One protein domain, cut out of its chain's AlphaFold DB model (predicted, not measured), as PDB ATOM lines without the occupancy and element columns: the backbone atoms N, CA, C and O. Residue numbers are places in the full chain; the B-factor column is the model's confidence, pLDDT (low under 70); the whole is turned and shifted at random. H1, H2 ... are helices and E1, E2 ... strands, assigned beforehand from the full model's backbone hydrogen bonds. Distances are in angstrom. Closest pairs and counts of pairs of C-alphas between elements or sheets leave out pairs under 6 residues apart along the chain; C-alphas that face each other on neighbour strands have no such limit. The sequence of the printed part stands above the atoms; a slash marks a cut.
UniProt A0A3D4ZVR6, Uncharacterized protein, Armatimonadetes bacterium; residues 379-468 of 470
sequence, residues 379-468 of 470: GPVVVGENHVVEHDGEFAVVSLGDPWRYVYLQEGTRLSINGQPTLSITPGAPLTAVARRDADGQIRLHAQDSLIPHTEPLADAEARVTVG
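This is residues 379 to 468 of the 470 residues of an uncharacterized protein of Armatimonadetes bacterium (UniProt A0A3D4ZVR6). Two antiparallel sheets lie face to face as a sandwich, with E1 E2 E5 E6 E9 in one layer and E3 E4 E7 E8 in the other, and the strands of the one stand at 35 degrees to those of the other. The layers overlap only in part, for E1 at one edge reaches past the other sheet, while a long link after E8 leads to the short helix H1 at the opposite side, where the two sheets have their edge strands E8 and E9. The printed part has 90 residues, with nine named strands and one named helix in the order E1 E2 E3 E4 E5 E6 E7 E8 H1 E9, and its class is mostly strand. It is compact, with a radius of gyration of the C-alphas of 12.7 A and spans of 38 by 31 by 23 A.

E1 covers residues 379 to 383, from C-alpha 379 at (196.281, 166.275, 279.951), and E2 follows at residues 387 to 391. E3 is residues 395 to 399, 13.7 A from first to last C-alpha. E4 is residues 406 to 412, 16.1 A long, from C-alpha 406 at (185.313, 175.047, 293.350). E5 is residues 414 to 417, and E6 is residues 420 to 425, 14.6 A long. E7, residues 431 to 437, measures 19.4 A, and E8, residues 443 to 448, measures 16.8 A. H1 is residues 460 to 463, 5.3 A long. E9 is residues 465 to 467 and ends with C-alpha 467 at (185.205, 180.844, 284.392).

The sheet E1 E2 E5 E6 E9 runs in that order, antiparallel, and is twisted, with C-alphas up to 4.5 A off its best plane. E1 and E2 form a hairpin, with N 381 and O 389 within hydrogen-bond range at 2.8 A. E2 and E5 are neighbours through N 390 and O 416, 2.9 A. E5 and E6 form a hairpin, with N 415 and O 423 at 2.9 A. E6 and the edge strand E9 have N 466 and O 424 at 2.8 A. The sheet E3 E4 E7 E8, also antiparallel, is twisted, with C-alphas up to 4.3 A off its best plane. In the hairpin of E3 and E4, N 408 and O 397 are 2.8 A apart. E4 and E7 have N 409 and O 433 at 2.9 A, and the hairpin of E7 and E8 has N 434 and O 446 at 2.8 A. Between the sheets, the closest C-alphas of E4 and E5 are those of Leu 409 and Leu 415, 6.8 A apart. Those of E7 and E9 are Ala 435 and Val 467, 7.4 A apart. E1 is apart from E3, E4, E7 and E8. H1 only grazes the sheet E3 E4 E7 E8, with its residues 460 to 463; the closest C-alphas of E8 and H1 are those of Ala 447 and Ala 463, 6.0 A apart. H1 is too short for any O i to N i+4 pair, and its one O i to N i+3 pair is not within range.

The two C-alphas farthest apart are those of Glu 385 and His 454, 38.9 A. The printed part has no cut. The chain changes from one sheet to the other at the links E2 to E3, E4 to E5, E6 to E7 and E8 to E9. The link E8 to H1 is long, with 11 residues, and E3 to E4 is short, with 6; the other links are tight. The mean pLDDT of the printed part is 92.9, residue 427 is under 70, and H1 has a mean of 77.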
ATOM      1  N   GLY A 379     197.040 167.069 280.914       95.94
ATOM      2  CA  GLY A 379     196.281 166.275 279.951       95.94
ATOM      3  C   GLY A 379     195.001 165.681 280.555       95.94
ATOM      4  O   GLY A 379     194.678 165.955 281.711       95.94
ATOM      5  N   PRO A 380     194.247 164.883 279.784       97.06
ATOM      6  CA  PRO A 380     193.002 164.282 280.249       97.06
ATOM      7  C   PRO A 380     193.266 163.167 281.267       97.06
ATOM      8  O   PRO A 380     194.155 162.329 281.077       97.06
ATOM      9  N   VAL A 381     192.473 163.153 282.336       97.50
ATOM     10  CA  VAL A 381     192.525 162.188 283.440       97.50
ATOM     11  C   VAL A 381     191.118 161.713 283.732       97.50
ATOM     12  O   VAL A 381     190.241 162.528 284.011       97.50
ATOM     13  N   VAL A 382     190.894 160.402 283.668       96.88
ATOM     14  CA  VAL A 382     189.624 159.818 284.109       96.88
ATOM     15  C   VAL A 382     189.620 159.797 285.633       96.88
ATOM     16  O   VAL A 382     190.550 159.278 286.247       96.88
ATOM     17  N   VAL A 383     188.590 160.381 286.236       95.88
ATOM     18  CA  VAL A 383     188.431 160.470 287.686       95.88
ATOM     19  C   VAL A 383     187.089 159.871 288.093       95.88
ATOM     20  O   VAL A 383     186.025 160.339 287.673       95.88
ATOM     21  N   GLY A 384     187.141 158.828 288.923       92.94
ATOM     22  CA  GLY A 384     185.982 157.994 289.221       92.94
ATOM     23  C   GLY A 384     185.394 157.390 287.942       92.94
ATOM     24  O   GLY A 384     186.097 157.155 286.962       92.94
ATOM     25  N   GLU A 385     184.080 157.165 287.925       89.75
ATOM     26  CA  GLU A 385     183.437 156.452 286.811       89.75
ATOM     27  C   GLU A 385     183.130 157.336 285.590       89.75
ATOM     28  O   GLU A 385     183.132 156.848 284.463       89.75
ATOM     29  N   ASN A 386     182.847 158.627 285.799       91.69
ATOM     30  CA  ASN A 386     182.140 159.450 284.804       91.69
ATOM     31  C   ASN A 386     182.731 160.853 284.588       91.69
ATOM     32  O   ASN A 386     182.091 161.682 283.937       91.69
ATOM     33  N   HIS A 387     183.913 161.148 285.137       96.25
ATOM     34  CA  HIS A 387     184.536 162.462 284.976       96.25
ATOM     35  C   HIS A 387     185.864 162.368 284.234       96.25
ATOM     36  O   HIS A 387     186.676 161.486 284.493       96.25
ATOM     37  N   VAL A 388     186.099 163.316 283.330       97.56
ATOM     38  CA  VAL A 388     187.400 163.557 282.707       97.56
ATOM     39  C   VAL A 388     187.848 164.959 283.085       97.56
ATOM     40  O   VAL A 388     187.248 165.938 282.643       97.56
ATOM     41  N   VAL A 389     188.894 165.056 283.900       98.00
ATOM     42  CA  VAL A 389     189.544 166.323 284.243       98.00
ATOM     43  C   VAL A 389     190.731 166.509 283.310       98.00
ATOM     44  O   VAL A 389     191.590 165.640 283.221       98.00
ATOM     45  N   GLU A 390     190.785 167.630 282.601       98.19
ATOM     46  CA  GLU A 390     191.897 167.971 281.713       98.19
ATOM     47  C   GLU A 390     192.453 169.338 282.094       98.19
ATOM     48  O   GLU A 390     191.711 170.320 282.120       98.19
ATOM     49  N   HIS A 391     193.755 169.406 282.363       97.88
ATOM     50  CA  HIS A 391     194.457 170.659 282.633       97.88
ATOM     51  C   HIS A 391     195.843 170.691 281.996       97.88
ATOM     52  O   HIS A 391     196.398 169.653 281.653       97.88
ATOM     53  N   ASP A 392     196.427 171.875 281.857       97.00
ATOM     54  CA  ASP A 392     197.799 172.069 281.364       97.00
ATOM     55  C   ASP A 392     198.779 172.566 282.444       97.00
ATOM     56  O   ASP A 392     199.964 172.725 282.167       97.00
ATOM     57  N   GLY A 393     198.285 172.805 283.662       96.50
ATOM     58  CA  GLY A 393     199.090 173.210 284.815       96.50
ATOM     59  C   GLY A 393     199.807 172.057 285.526       96.50
ATOM     60  O   GLY A 393     199.701 170.895 285.130       96.50
ATOM     61  N   GLU A 394     200.494 172.378 286.623       96.62
ATOM     62  CA  GLU A 394     201.202 171.402 287.467       96.62
ATOM     63  C   GLU A 394     200.230 170.550 288.300       96.62
ATOM     64  O   GLU A 394     200.363 169.330 288.373       96.62
ATOM     65  N   PHE A 395     199.218 171.197 288.878       98.12
ATOM     66  CA  PHE A 395     198.162 170.563 289.661       98.12
ATOM     67  C   PHE A 395     196.802 171.143 289.286       98.12
ATOM     68  O   PHE A 395     196.685 172.333 288.969       98.12
ATOM     69  N   ALA A 396     195.766 170.323 289.424       98.31
ATOM     70  CA  ALA A 396     194.388 170.781 289.483       98.31
ATOM     71  C   ALA A 396     193.672 170.180 290.695       98.31
ATOM     72  O   ALA A 396     193.890 169.020 291.040       98.31
ATOM     73  N   VAL A 397     192.796 170.962 291.327       98.38
ATOM     74  CA  VAL A 397     191.846 170.453 292.328       98.38
ATOM     75  C   VAL A 397     190.443 170.812 291.879       98.38
ATOM     76  O   VAL A 397     190.191 171.956 291.513       98.38
ATOM     77  N   VAL A 398     189.530 169.846 291.877       97.88
ATOM     78  CA  VAL A 398     188.179 170.018 291.340       97.88
ATOM     79  C   VAL A 398     187.169 169.352 292.261       97.88
ATOM     80  O   VAL A 398     187.256 168.150 292.496       97.88
ATOM     81  N   SER A 399     186.170 170.099 292.730       96.88
ATOM     82  CA  SER A 399     184.966 169.493 293.309       96.88
ATOM     83  C   SER A 399     184.091 168.926 292.179       96.88
ATOM     84  O   SER A 399     183.645 169.679 291.306       96.88
ATOM     85  N   LEU A 400     183.842 167.621 292.184       94.19
ATOM     86  CA  LEU A 400     183.027 166.919 291.199       94.19
ATOM     87  C   LEU A 400     181.554 166.979 291.618       94.19
ATOM     88  O   LEU A 400     181.044 166.109 292.319       94.19
ATOM     89  N   GLY A 401     180.883 168.044 291.192       90.31
ATOM     90  CA  GLY A 401     179.439 168.223 291.288       90.31
ATOM     91  C   GLY A 401     178.916 168.883 290.017       90.31
ATOM     92  O   GLY A 401     179.702 169.419 289.233       90.31
ATOM     93  N   ASP A 402     177.599 168.848 289.821       89.44
ATOM     94  CA  ASP A 402     176.924 169.602 288.765       89.44
ATOM     95  C   ASP A 402     175.904 170.578 289.391       89.44
ATOM     96  O   ASP A 402     174.842 170.142 289.850       89.44
ATOM     97  N   PRO A 403     176.233 171.880 289.498       91.25
ATOM     98  CA  PRO A 403     177.495 172.496 289.090       91.25
ATOM     99  C   PRO A 403     178.647 172.169 290.056       91.25
ATOM    100  O   PRO A 403     178.436 171.829 291.223       91.25
ATOM    101  N   TRP A 404     179.890 172.345 289.599       94.56
ATOM    102  CA  TRP A 404     181.062 172.288 290.476       94.56
ATOM    103  C   TRP A 404     181.014 173.434 291.507       94.56
ATOM    104  O   TRP A 404     180.516 174.533 291.229       94.56
ATOM    105  N   ARG A 405     181.562 173.184 292.701       95.75
ATOM    106  CA  ARG A 405     181.635 174.121 293.832       95.75
ATOM    107  C   ARG A 405     182.923 174.934 293.848       95.75
ATOM    108  O   ARG A 405     182.880 176.132 294.107       95.75
ATOM    109  N   TYR A 406     184.068 174.325 293.570       97.25
ATOM    110  CA  TYR A 406     185.313 175.047 293.350       97.25
ATOM    111  C   TYR A 406     186.267 174.306 292.415       97.25
ATOM    112  O   TYR A 406     186.216 173.084 292.262       97.25
ATOM    113  N   VAL A 407     187.160 175.081 291.810       97.88
ATOM    114  CA  VAL A 407     188.279 174.593 291.015       97.88
ATOM    115  C   VAL A 407     189.558 175.347 291.349       97.88
ATOM    116  O   VAL A 407     189.531 176.523 291.703       97.88
ATOM    117  N   TYR A 408     190.676 174.659 291.189       98.19
ATOM    118  CA  TYR A 408     192.034 175.154 291.336       98.19
ATOM    119  C   TYR A 408     192.849 174.712 290.131       98.19
ATOM    120  O   TYR A 408     192.774 173.548 289.736       98.19
ATOM    121  N   LEU A 409     193.645 175.623 289.589       98.12
ATOM    122  CA  LEU A 409     194.645 175.340 288.570       98.12
ATOM    123  C   LEU A 409     195.954 175.999 288.987       98.12
ATOM    124  O   LEU A 409     195.977 177.209 289.193       98.12
ATOM    125  N   GLN A 410     197.025 175.217 289.088       97.56
ATOM    126  CA  GLN A 410     198.363 175.708 289.408       97.56
ATOM    127  C   GLN A 410     199.193 175.912 288.152       97.56
ATOM    128  O   GLN A 410     199.412 174.950 287.418       97.56
ATOM    129  N   GLU A 411     199.713 177.126 287.962       95.44
ATOM    130  CA  GLU A 411     200.646 177.466 286.877       95.44
ATOM    131  C   GLU A 411     200.186 176.925 285.509       95.44
ATOM    132  O   GLU A 411     200.968 176.365 284.743       95.44
ATOM    133  N   GLY A 412     198.894 177.070 285.208       95.75
ATOM    134  CA  GLY A 412     198.275 176.587 283.973       95.75
ATOM    135  C   GLY A 412     197.571 177.700 283.208       95.75
ATOM    136  O   GLY A 412     197.535 178.851 283.644       95.75
ATOM    137  N   THR A 413     196.998 177.360 282.056       96.12
ATOM    138  CA  THR A 413     196.150 178.261 281.265       96.12
ATOM    139  C   THR A 413     194.741 177.724 281.039       96.12
ATOM    140  O   THR A 413     193.830 178.507 280.763       96.12
ATOM    141  N   ARG A 414     194.520 176.414 281.190       96.50
ATOM    142  CA  ARG A 414     193.226 175.783 280.938       96.50
ATOM    143  C   ARG A 414     192.939 174.653 281.918       96.50
ATOM    144  O   ARG A 414     193.788 173.811 282.188       96.50
ATOM    145  N   LEU A 415     191.686 174.601 282.358       97.75
ATOM    146  CA  LEU A 415     191.081 173.472 283.056       97.75
ATOM    147  C   LEU A 415     189.690 173.208 282.470       97.75
ATOM    148  O   LEU A 415     188.885 174.134 282.319       97.75
ATOM    149  N   SER A 416     189.397 171.950 282.160       97.38
ATOM    150  CA  SER A 416     188.074 171.492 281.730       97.38
ATOM    151  C   SER A 416     187.642 170.223 282.449       97.38
ATOM    152  O   SER A 416     188.469 169.381 282.797       97.38
ATOM    153  N   ILE A 417     186.328 170.082 282.613       97.12
ATOM    154  CA  ILE A 417     185.668 168.900 283.166       97.12
ATOM    155  C   ILE A 417     184.727 168.370 282.086       97.12
ATOM    156  O   ILE A 417     183.902 169.116 281.561       97.12
ATOM    157  N   ASN A 418     184.860 167.098 281.712       96.31
ATOM    158  CA  ASN A 418     184.041 166.452 280.678       96.31
ATOM    159  C   ASN A 418     184.043 167.215 279.340       96.31
ATOM    160  O   ASN A 418     183.026 167.337 278.658       96.31
ATOM    161  N   GLY A 419     185.202 167.775 278.982       95.69
ATOM    162  CA  GLY A 419     185.388 168.588 277.779       95.69
ATOM    163  C   GLY A 419     184.811 170.007 277.858       95.69
ATOM    164  O   GLY A 419     185.084 170.805 276.962       95.69
ATOM    165  N   GLN A 420     184.077 170.360 278.920       95.50
ATOM    166  CA  GLN A 420     183.560 171.712 279.132       95.50
ATOM    167  C   GLN A 420     184.629 172.595 279.792       95.50
ATOM    168  O   GLN A 420     185.130 172.241 280.864       95.50
ATOM    169  N   PRO A 421     185.008 173.739 279.191       95.62
ATOM    170  CA  PRO A 421     185.935 174.681 279.810       95.62
ATOM    171  C   PRO A 421     185.399 175.170 281.154       95.62
ATOM    172  O   PRO A 421     184.304 175.717 281.229       95.62
ATOM    173  N   THR A 422     186.178 174.987 282.215       95.56
ATOM    174  CA  THR A 422     185.816 175.413 283.572       95.56
ATOM    175  C   THR A 422     186.609 176.641 283.990       95.56
ATOM    176  O   THR A 422     186.038 177.585 284.529       95.56
ATOM    177  N   LEU A 423     187.904 176.669 283.675       95.38
ATOM    178  CA  LEU A 423     188.781 177.813 283.895       95.38
ATOM    179  C   LEU A 423     189.642 178.025 282.647       95.38
ATOM    180  O   LEU A 423     190.170 177.075 282.066       95.38
ATOM    181  N   SER A 424     189.750 179.267 282.189       93.88
ATOM    182  CA  SER A 424     190.597 179.649 281.055       93.88
ATOM    183  C   SER A 424     191.274 180.981 281.337       93.88
ATOM    184  O   SER A 424     190.604 181.974 281.605       93.88
ATOM    185  N   ILE A 425     192.598 181.012 281.269       92.00
ATOM    186  CA  ILE A 425     193.412 182.211 281.461       92.00
ATOM    187  C   ILE A 425     193.807 182.738 280.081       92.00
ATOM    188  O   ILE A 425     194.235 181.981 279.209       92.00
ATOM    189  N   THR A 426     193.628 184.042 279.861       85.81
ATOM    190  CA  THR A 426     193.952 184.671 278.572       85.81
ATOM    191  C   THR A 426     195.428 184.434 278.214       85.81
ATOM    192  O   THR A 426     196.286 184.584 279.086       85.81
ATOM    193  N   PRO A 427     195.761 184.124 276.945       65.12
ATOM    194  CA  PRO A 427     197.134 183.840 276.532       65.12
ATOM    195  C   PRO A 427     198.118 184.953 276.930       65.12
ATOM    196  O   PRO A 427     197.908 186.122 276.597       65.12
ATOM    197  N   GLY A 428     199.197 184.596 277.635       70.88
ATOM    198  CA  GLY A 428     200.259 185.536 278.015       70.88
ATOM    199  C   GLY A 428     201.247 185.003 279.057       70.88
ATOM    200  O   GLY A 428     202.446 185.198 278.886       70.88
ATOM    201  N   ALA A 429     200.760 184.301 280.086       82.31
ATOM    202  CA  ALA A 429     201.568 183.561 281.062       82.31
ATOM    203  C   ALA A 429     200.675 182.570 281.839       82.31
ATOM    204  O   ALA A 429     199.509 182.898 282.074       82.31
ATOM    205  N   PRO A 430     201.177 181.385 282.234       88.50
ATOM    206  CA  PRO A 430     200.472 180.522 283.178       88.50
ATOM    207  C   PRO A 430     200.245 181.247 284.511       88.50
ATOM    208  O   PRO A 430     201.130 181.965 284.973       88.50
ATOM    209  N   LEU A 431     199.074 181.060 285.120       94.19
ATOM    210  CA  LEU A 431     198.738 181.620 286.436       94.19
ATOM    211  C   LEU A 431     198.303 180.506 287.381       94.19
ATOM    212  O   LEU A 431     197.893 179.428 286.942       94.19
ATOM    213  N   THR A 432     198.340 180.797 288.679       96.56
ATOM    214  CA  THR A 432     197.615 179.993 289.660       96.56
ATOM    215  C   THR A 432     196.291 180.663 289.982       96.56
ATOM    216  O   THR A 432     196.259 181.844 290.320       96.56
ATOM    217  N   ALA A 433     195.192 179.924 289.862       96.81
ATOM    218  CA  ALA A 433     193.854 180.463 290.054       96.81
ATOM    219  C   ALA A 433     192.952 179.492 290.818       96.81
ATOM    220  O   ALA A 433     192.986 178.282 290.604       96.81
ATOM    221  N   VAL A 434     192.111 180.058 291.681       97.38
ATOM    222  CA  VAL A 434     191.055 179.380 292.429       97.38
ATOM    223  C   VAL A 434     189.737 180.054 292.079       97.38
ATOM    224  O   VAL A 434     189.601 181.266 292.245       97.38
ATOM    225  N   ALA A 435     188.755 179.291 291.614       96.69
ATOM    226  CA  ALA A 435     187.394 179.779 291.433       96.69
ATOM    227  C   ALA A 435     186.452 179.012 292.360       96.69
ATOM    228  O   ALA A 435     186.500 177.787 292.419       96.69
ATOM    229  N   ARG A 436     185.579 179.726 293.070       96.38
ATOM    230  CA  ARG A 436     184.563 179.159 293.962       96.38
ATOM    231  C   ARG A 436     183.187 179.637 293.534       96.38
ATOM    232  O   ARG A 436     182.983 180.835 293.374       96.38
ATOM    233  N   ARG A 437     182.238 178.715 293.448       95.19
ATOM    234  CA  ARG A 437     180.809 178.977 293.340       95.19
ATOM    235  C   ARG A 437     180.177 178.965 294.732       95.19
ATOM    236  O   ARG A 437     180.374 178.022 295.503       95.19
ATOM    237  N   ASP A 438     179.465 180.026 295.087       93.94
ATOM    238  CA  ASP A 438     178.691 180.072 296.329       93.94
ATOM    239  C   ASP A 438     177.276 179.490 296.161       93.94
ATOM    240  O   ASP A 438     176.913 178.976 295.103       93.94
ATOM    241  N   ALA A 439     176.491 179.520 297.241       92.12
ATOM    242  CA  ALA A 439     175.144 178.953 297.264       92.12
ATOM    243  C   ALA A 439     174.163 179.671 296.318       92.12
ATOM    244  O   ALA A 439     173.193 179.056 295.884       92.12
ATOM    245  N   ASP A 440     174.437 180.931 295.963       94.50
ATOM    246  CA  ASP A 440     173.633 181.722 295.025       94.50
ATOM    247  C   ASP A 440     174.113 181.547 293.572       94.50
ATOM    248  O   ASP A 440     173.593 182.171 292.645       94.50
ATOM    249  N   GLY A 441     175.128 180.702 293.358       92.75
ATOM    250  CA  GLY A 441     175.731 180.450 292.058       92.75
ATOM    251  C   GLY A 441     176.732 181.518 291.615       92.75
ATOM    252  O   GLY A 441     177.250 181.404 290.499       92.75
ATOM    253  N   GLN A 442     177.032 182.521 292.452       93.88
ATOM    254  CA  GLN A 442     178.026 183.542 292.132       93.88
ATOM    255  C   GLN A 442     179.431 182.951 292.197       93.88
ATOM    256  O   GLN A 442     179.755 182.146 293.071       93.88
ATOM    257  N   ILE A 443     180.275 183.366 291.255       94.44
ATOM    258  CA  ILE A 443     181.653 182.903 291.150       94.44
ATOM    259  C   ILE A 443     182.572 183.956 291.760       94.44
ATOM    260  O   ILE A 443     182.560 185.115 291.347       94.44
ATOM    261  N   ARG A 444     183.400 183.532 292.713       94.88
ATOM    262  CA  ARG A 444     184.518 184.304 293.258       94.88
ATOM    263  C   ARG A 444     185.818 183.744 292.721       94.88
ATOM    264  O   ARG A 444     186.008 182.528 292.724       94.88
ATOM    265  N   LEU A 445     186.699 184.632 292.284       95.19
ATOM    266  CA  LEU A 445     188.000 184.293 291.732       95.19
ATOM    267  C   LEU A 445     189.099 184.790 292.671       95.19
ATOM    268  O   LEU A 445     189.019 185.883 293.217       95.19
ATOM    269  N   HIS A 446     190.136 183.981 292.829       95.12
ATOM    270  CA  HIS A 446     191.394 184.357 293.450       95.12
ATOM    271  C   HIS A 446     192.521 183.909 292.524       95.12
ATOM    272  O   HIS A 446     192.554 182.742 292.145       95.12
ATOM    273  N   ALA A 447     193.426 184.803 292.133       95.50
ATOM    274  CA  ALA A 447     194.511 184.468 291.214       95.50
ATOM    275  C   ALA A 447     195.836 185.100 291.646       95.50
ATOM    276  O   ALA A 447     195.850 186.184 292.223       95.50
ATOM    277  N   GLN A 448     196.938 184.421 291.344       95.12
ATOM    278  CA  GLN A 448     198.308 184.867 291.585       95.12
ATOM    279  C   GLN A 448     199.172 184.549 290.358       95.12
ATOM    280  O   GLN A 448     199.038 183.486 289.745       95.12
ATOM    281  N   ASP A 449     200.066 185.471 290.006       93.12
ATOM    282  CA  ASP A 449     201.076 185.290 288.955       93.12
ATOM    283  C   ASP A 449     202.333 184.562 289.450       93.12
ATOM    284  O   ASP A 449     203.091 184.006 288.658       93.12
ATOM    285  N   SER A 450     202.527 184.526 290.766       93.81
ATOM    286  CA  SER A 450     203.628 183.857 291.434       93.81
ATOM    287  C   SER A 450     203.159 183.256 292.753       93.81
ATOM    288  O   SER A 450     202.433 183.880 293.521       93.81
ATOM    289  N   LEU A 451     203.623 182.040 293.037       95.06
ATOM    290  CA  LEU A 451     203.395 181.378 294.318       95.06
ATOM    291  C   LEU A 451     204.513 181.642 295.332       95.06
ATOM    292  O   LEU A 451     204.513 181.033 296.398       95.06
ATOM    293  N   ILE A 452     205.475 182.525 295.031       94.88
ATOM    294  CA  ILE A 452     206.499 182.922 296.008       94.88
ATOM    295  C   ILE A 452     205.785 183.433 297.273       94.88
ATOM    296  O   ILE A 452     204.862 184.247 297.152       94.88
ATOM    297  N   PRO A 453     206.183 182.987 298.481       92.69
ATOM    298  CA  PRO A 453     205.534 183.405 299.715       92.69
ATOM    299  C   PRO A 453     205.372 184.925 299.811       92.69
ATOM    300  O   PRO A 453     206.308 185.674 299.533       92.69
ATOM    301  N   HIS A 454     204.185 185.357 300.245       89.12
ATOM    302  CA  HIS A 454     203.780 186.764 300.376       89.12
ATOM    303  C   HIS A 454     203.531 187.529 299.066       89.12
ATOM    304  O   HIS A 454     203.356 188.745 299.119       89.12
ATOM    305  N   THR A 455     203.465 186.857 297.912       90.56
ATOM    306  CA  THR A 455     202.966 187.486 296.675       90.56
ATOM    307  C   THR A 455     201.506 187.914 296.861       90.56
ATOM    308  O   THR A 455     200.676 187.136 297.342       90.56
ATOM    309  N   GLU A 456     201.188 189.161 296.507       91.38
ATOM    310  CA  GLU A 456     199.820 189.675 296.591       91.38
ATOM    311  C   GLU A 456     198.923 189.043 295.509       91.38
ATOM    312  O   GLU A 456     199.389 188.770 294.402       91.38
ATOM    313  N   PRO A 457     197.634 188.792 295.798       92.12
ATOM    314  CA  PRO A 457     196.682 188.360 294.779       92.12
ATOM    315  C   PRO A 457     196.504 189.416 293.683       92.12
ATOM    316  O   PRO A 457     196.483 190.614 293.966       92.12
ATOM    317  N   LEU A 458     196.300 188.964 292.447       91.44
ATOM    318  CA  LEU A 458     195.928 189.826 291.328       91.44
ATOM    319  C   LEU A 458     194.551 190.447 291.572       91.44
ATOM    320  O   LEU A 458     193.636 189.782 292.069       91.44
ATOM    321  N   ALA A 459     194.372 191.700 291.153       88.56
ATOM    322  CA  ALA A 459     193.039 192.288 291.096       88.56
ATOM    323  C   ALA A 459     192.180 191.575 290.031       88.56
ATOM    324  O   ALA A 459     192.698 191.123 289.007       88.56
ATOM    325  N   ASP A 460     190.855 191.538 290.206       80.69
ATOM    326  CA  ASP A 460     189.935 190.850 289.278       80.69
ATOM    327  C   ASP A 460     190.127 191.270 287.809       80.69
ATOM    328  O   ASP A 460     190.102 190.441 286.898       80.69
ATOM    329  N   ALA A 461     190.369 192.564 287.570       73.06
ATOM    330  CA  ALA A 461     190.600 193.111 286.232       73.06
ATOM    331  C   ALA A 461     191.921 192.633 285.590       73.06
ATOM    332  O   ALA A 461     192.063 192.663 284.366       73.06
ATOM    333  N   GLU A 462     192.885 192.201 286.399       78.69
ATOM    334  CA  GLU A 462     194.223 191.773 285.978       78.69
ATOM    335  C   GLU A 462     194.319 190.262 285.793       78.69
ATOM    336  O   GLU A 462     195.109 189.798 284.971       78.69
ATOM    337  N   ALA A 463     193.485 189.499 286.504       75.38
ATOM    338  CA  ALA A 463     193.524 188.044 286.504       75.38
ATOM    339  C   ALA A 463     193.269 187.440 285.108       75.38
ATOM    340  O   ALA A 463     193.745 186.348 284.811       75.38
ATOM    341  N   ARG A 464     192.550 188.153 284.220       85.31
ATOM    342  CA  ARG A 464     192.261 187.724 282.832       85.31
ATOM    343  C   ARG A 464     191.719 186.286 282.741       85.31
ATOM    344  O   ARG A 464     191.946 185.594 281.740       85.31
ATOM    345  N   VAL A 465     191.013 185.847 283.783       85.44
ATOM    346  CA  VAL A 465     190.438 184.507 283.900       85.44
ATOM    347  C   VAL A 465     188.982 184.551 283.472       85.44
ATOM    348  O   VAL A 465     188.198 185.369 283.946       85.44
ATOM    349  N   THR A 466     188.612 183.636 282.588       87.62
ATOM    350  CA  THR A 466     187.222 183.307 282.288       87.62
ATOM    351  C   THR A 466     186.869 182.019 283.013       87.62
ATOM    352  O   THR A 466     187.608 181.036 282.935       87.62
ATOM    353  N   VAL A 467     185.735 182.023 283.707       86.88
ATOM    354  CA  VAL A 467     185.205 180.844 284.392       86.88
ATOM    355  C   VAL A 467     183.951 180.384 283.658       86.88
ATOM    356  O   VAL A 467     183.041 181.178 283.419       86.88
ATOM    357  N   GLY A 468     183.925 179.116 283.253       83.12
ATOM    358  CA  GLY A 468     182.799 178.531 282.532       83.12
ATOM    359  C   GLY A 468     181.595 178.277 283.440       83.12
ATOM    360  O   GLY A 468     181.740 177.874 284.599       83.12
TER     361      GLY A 468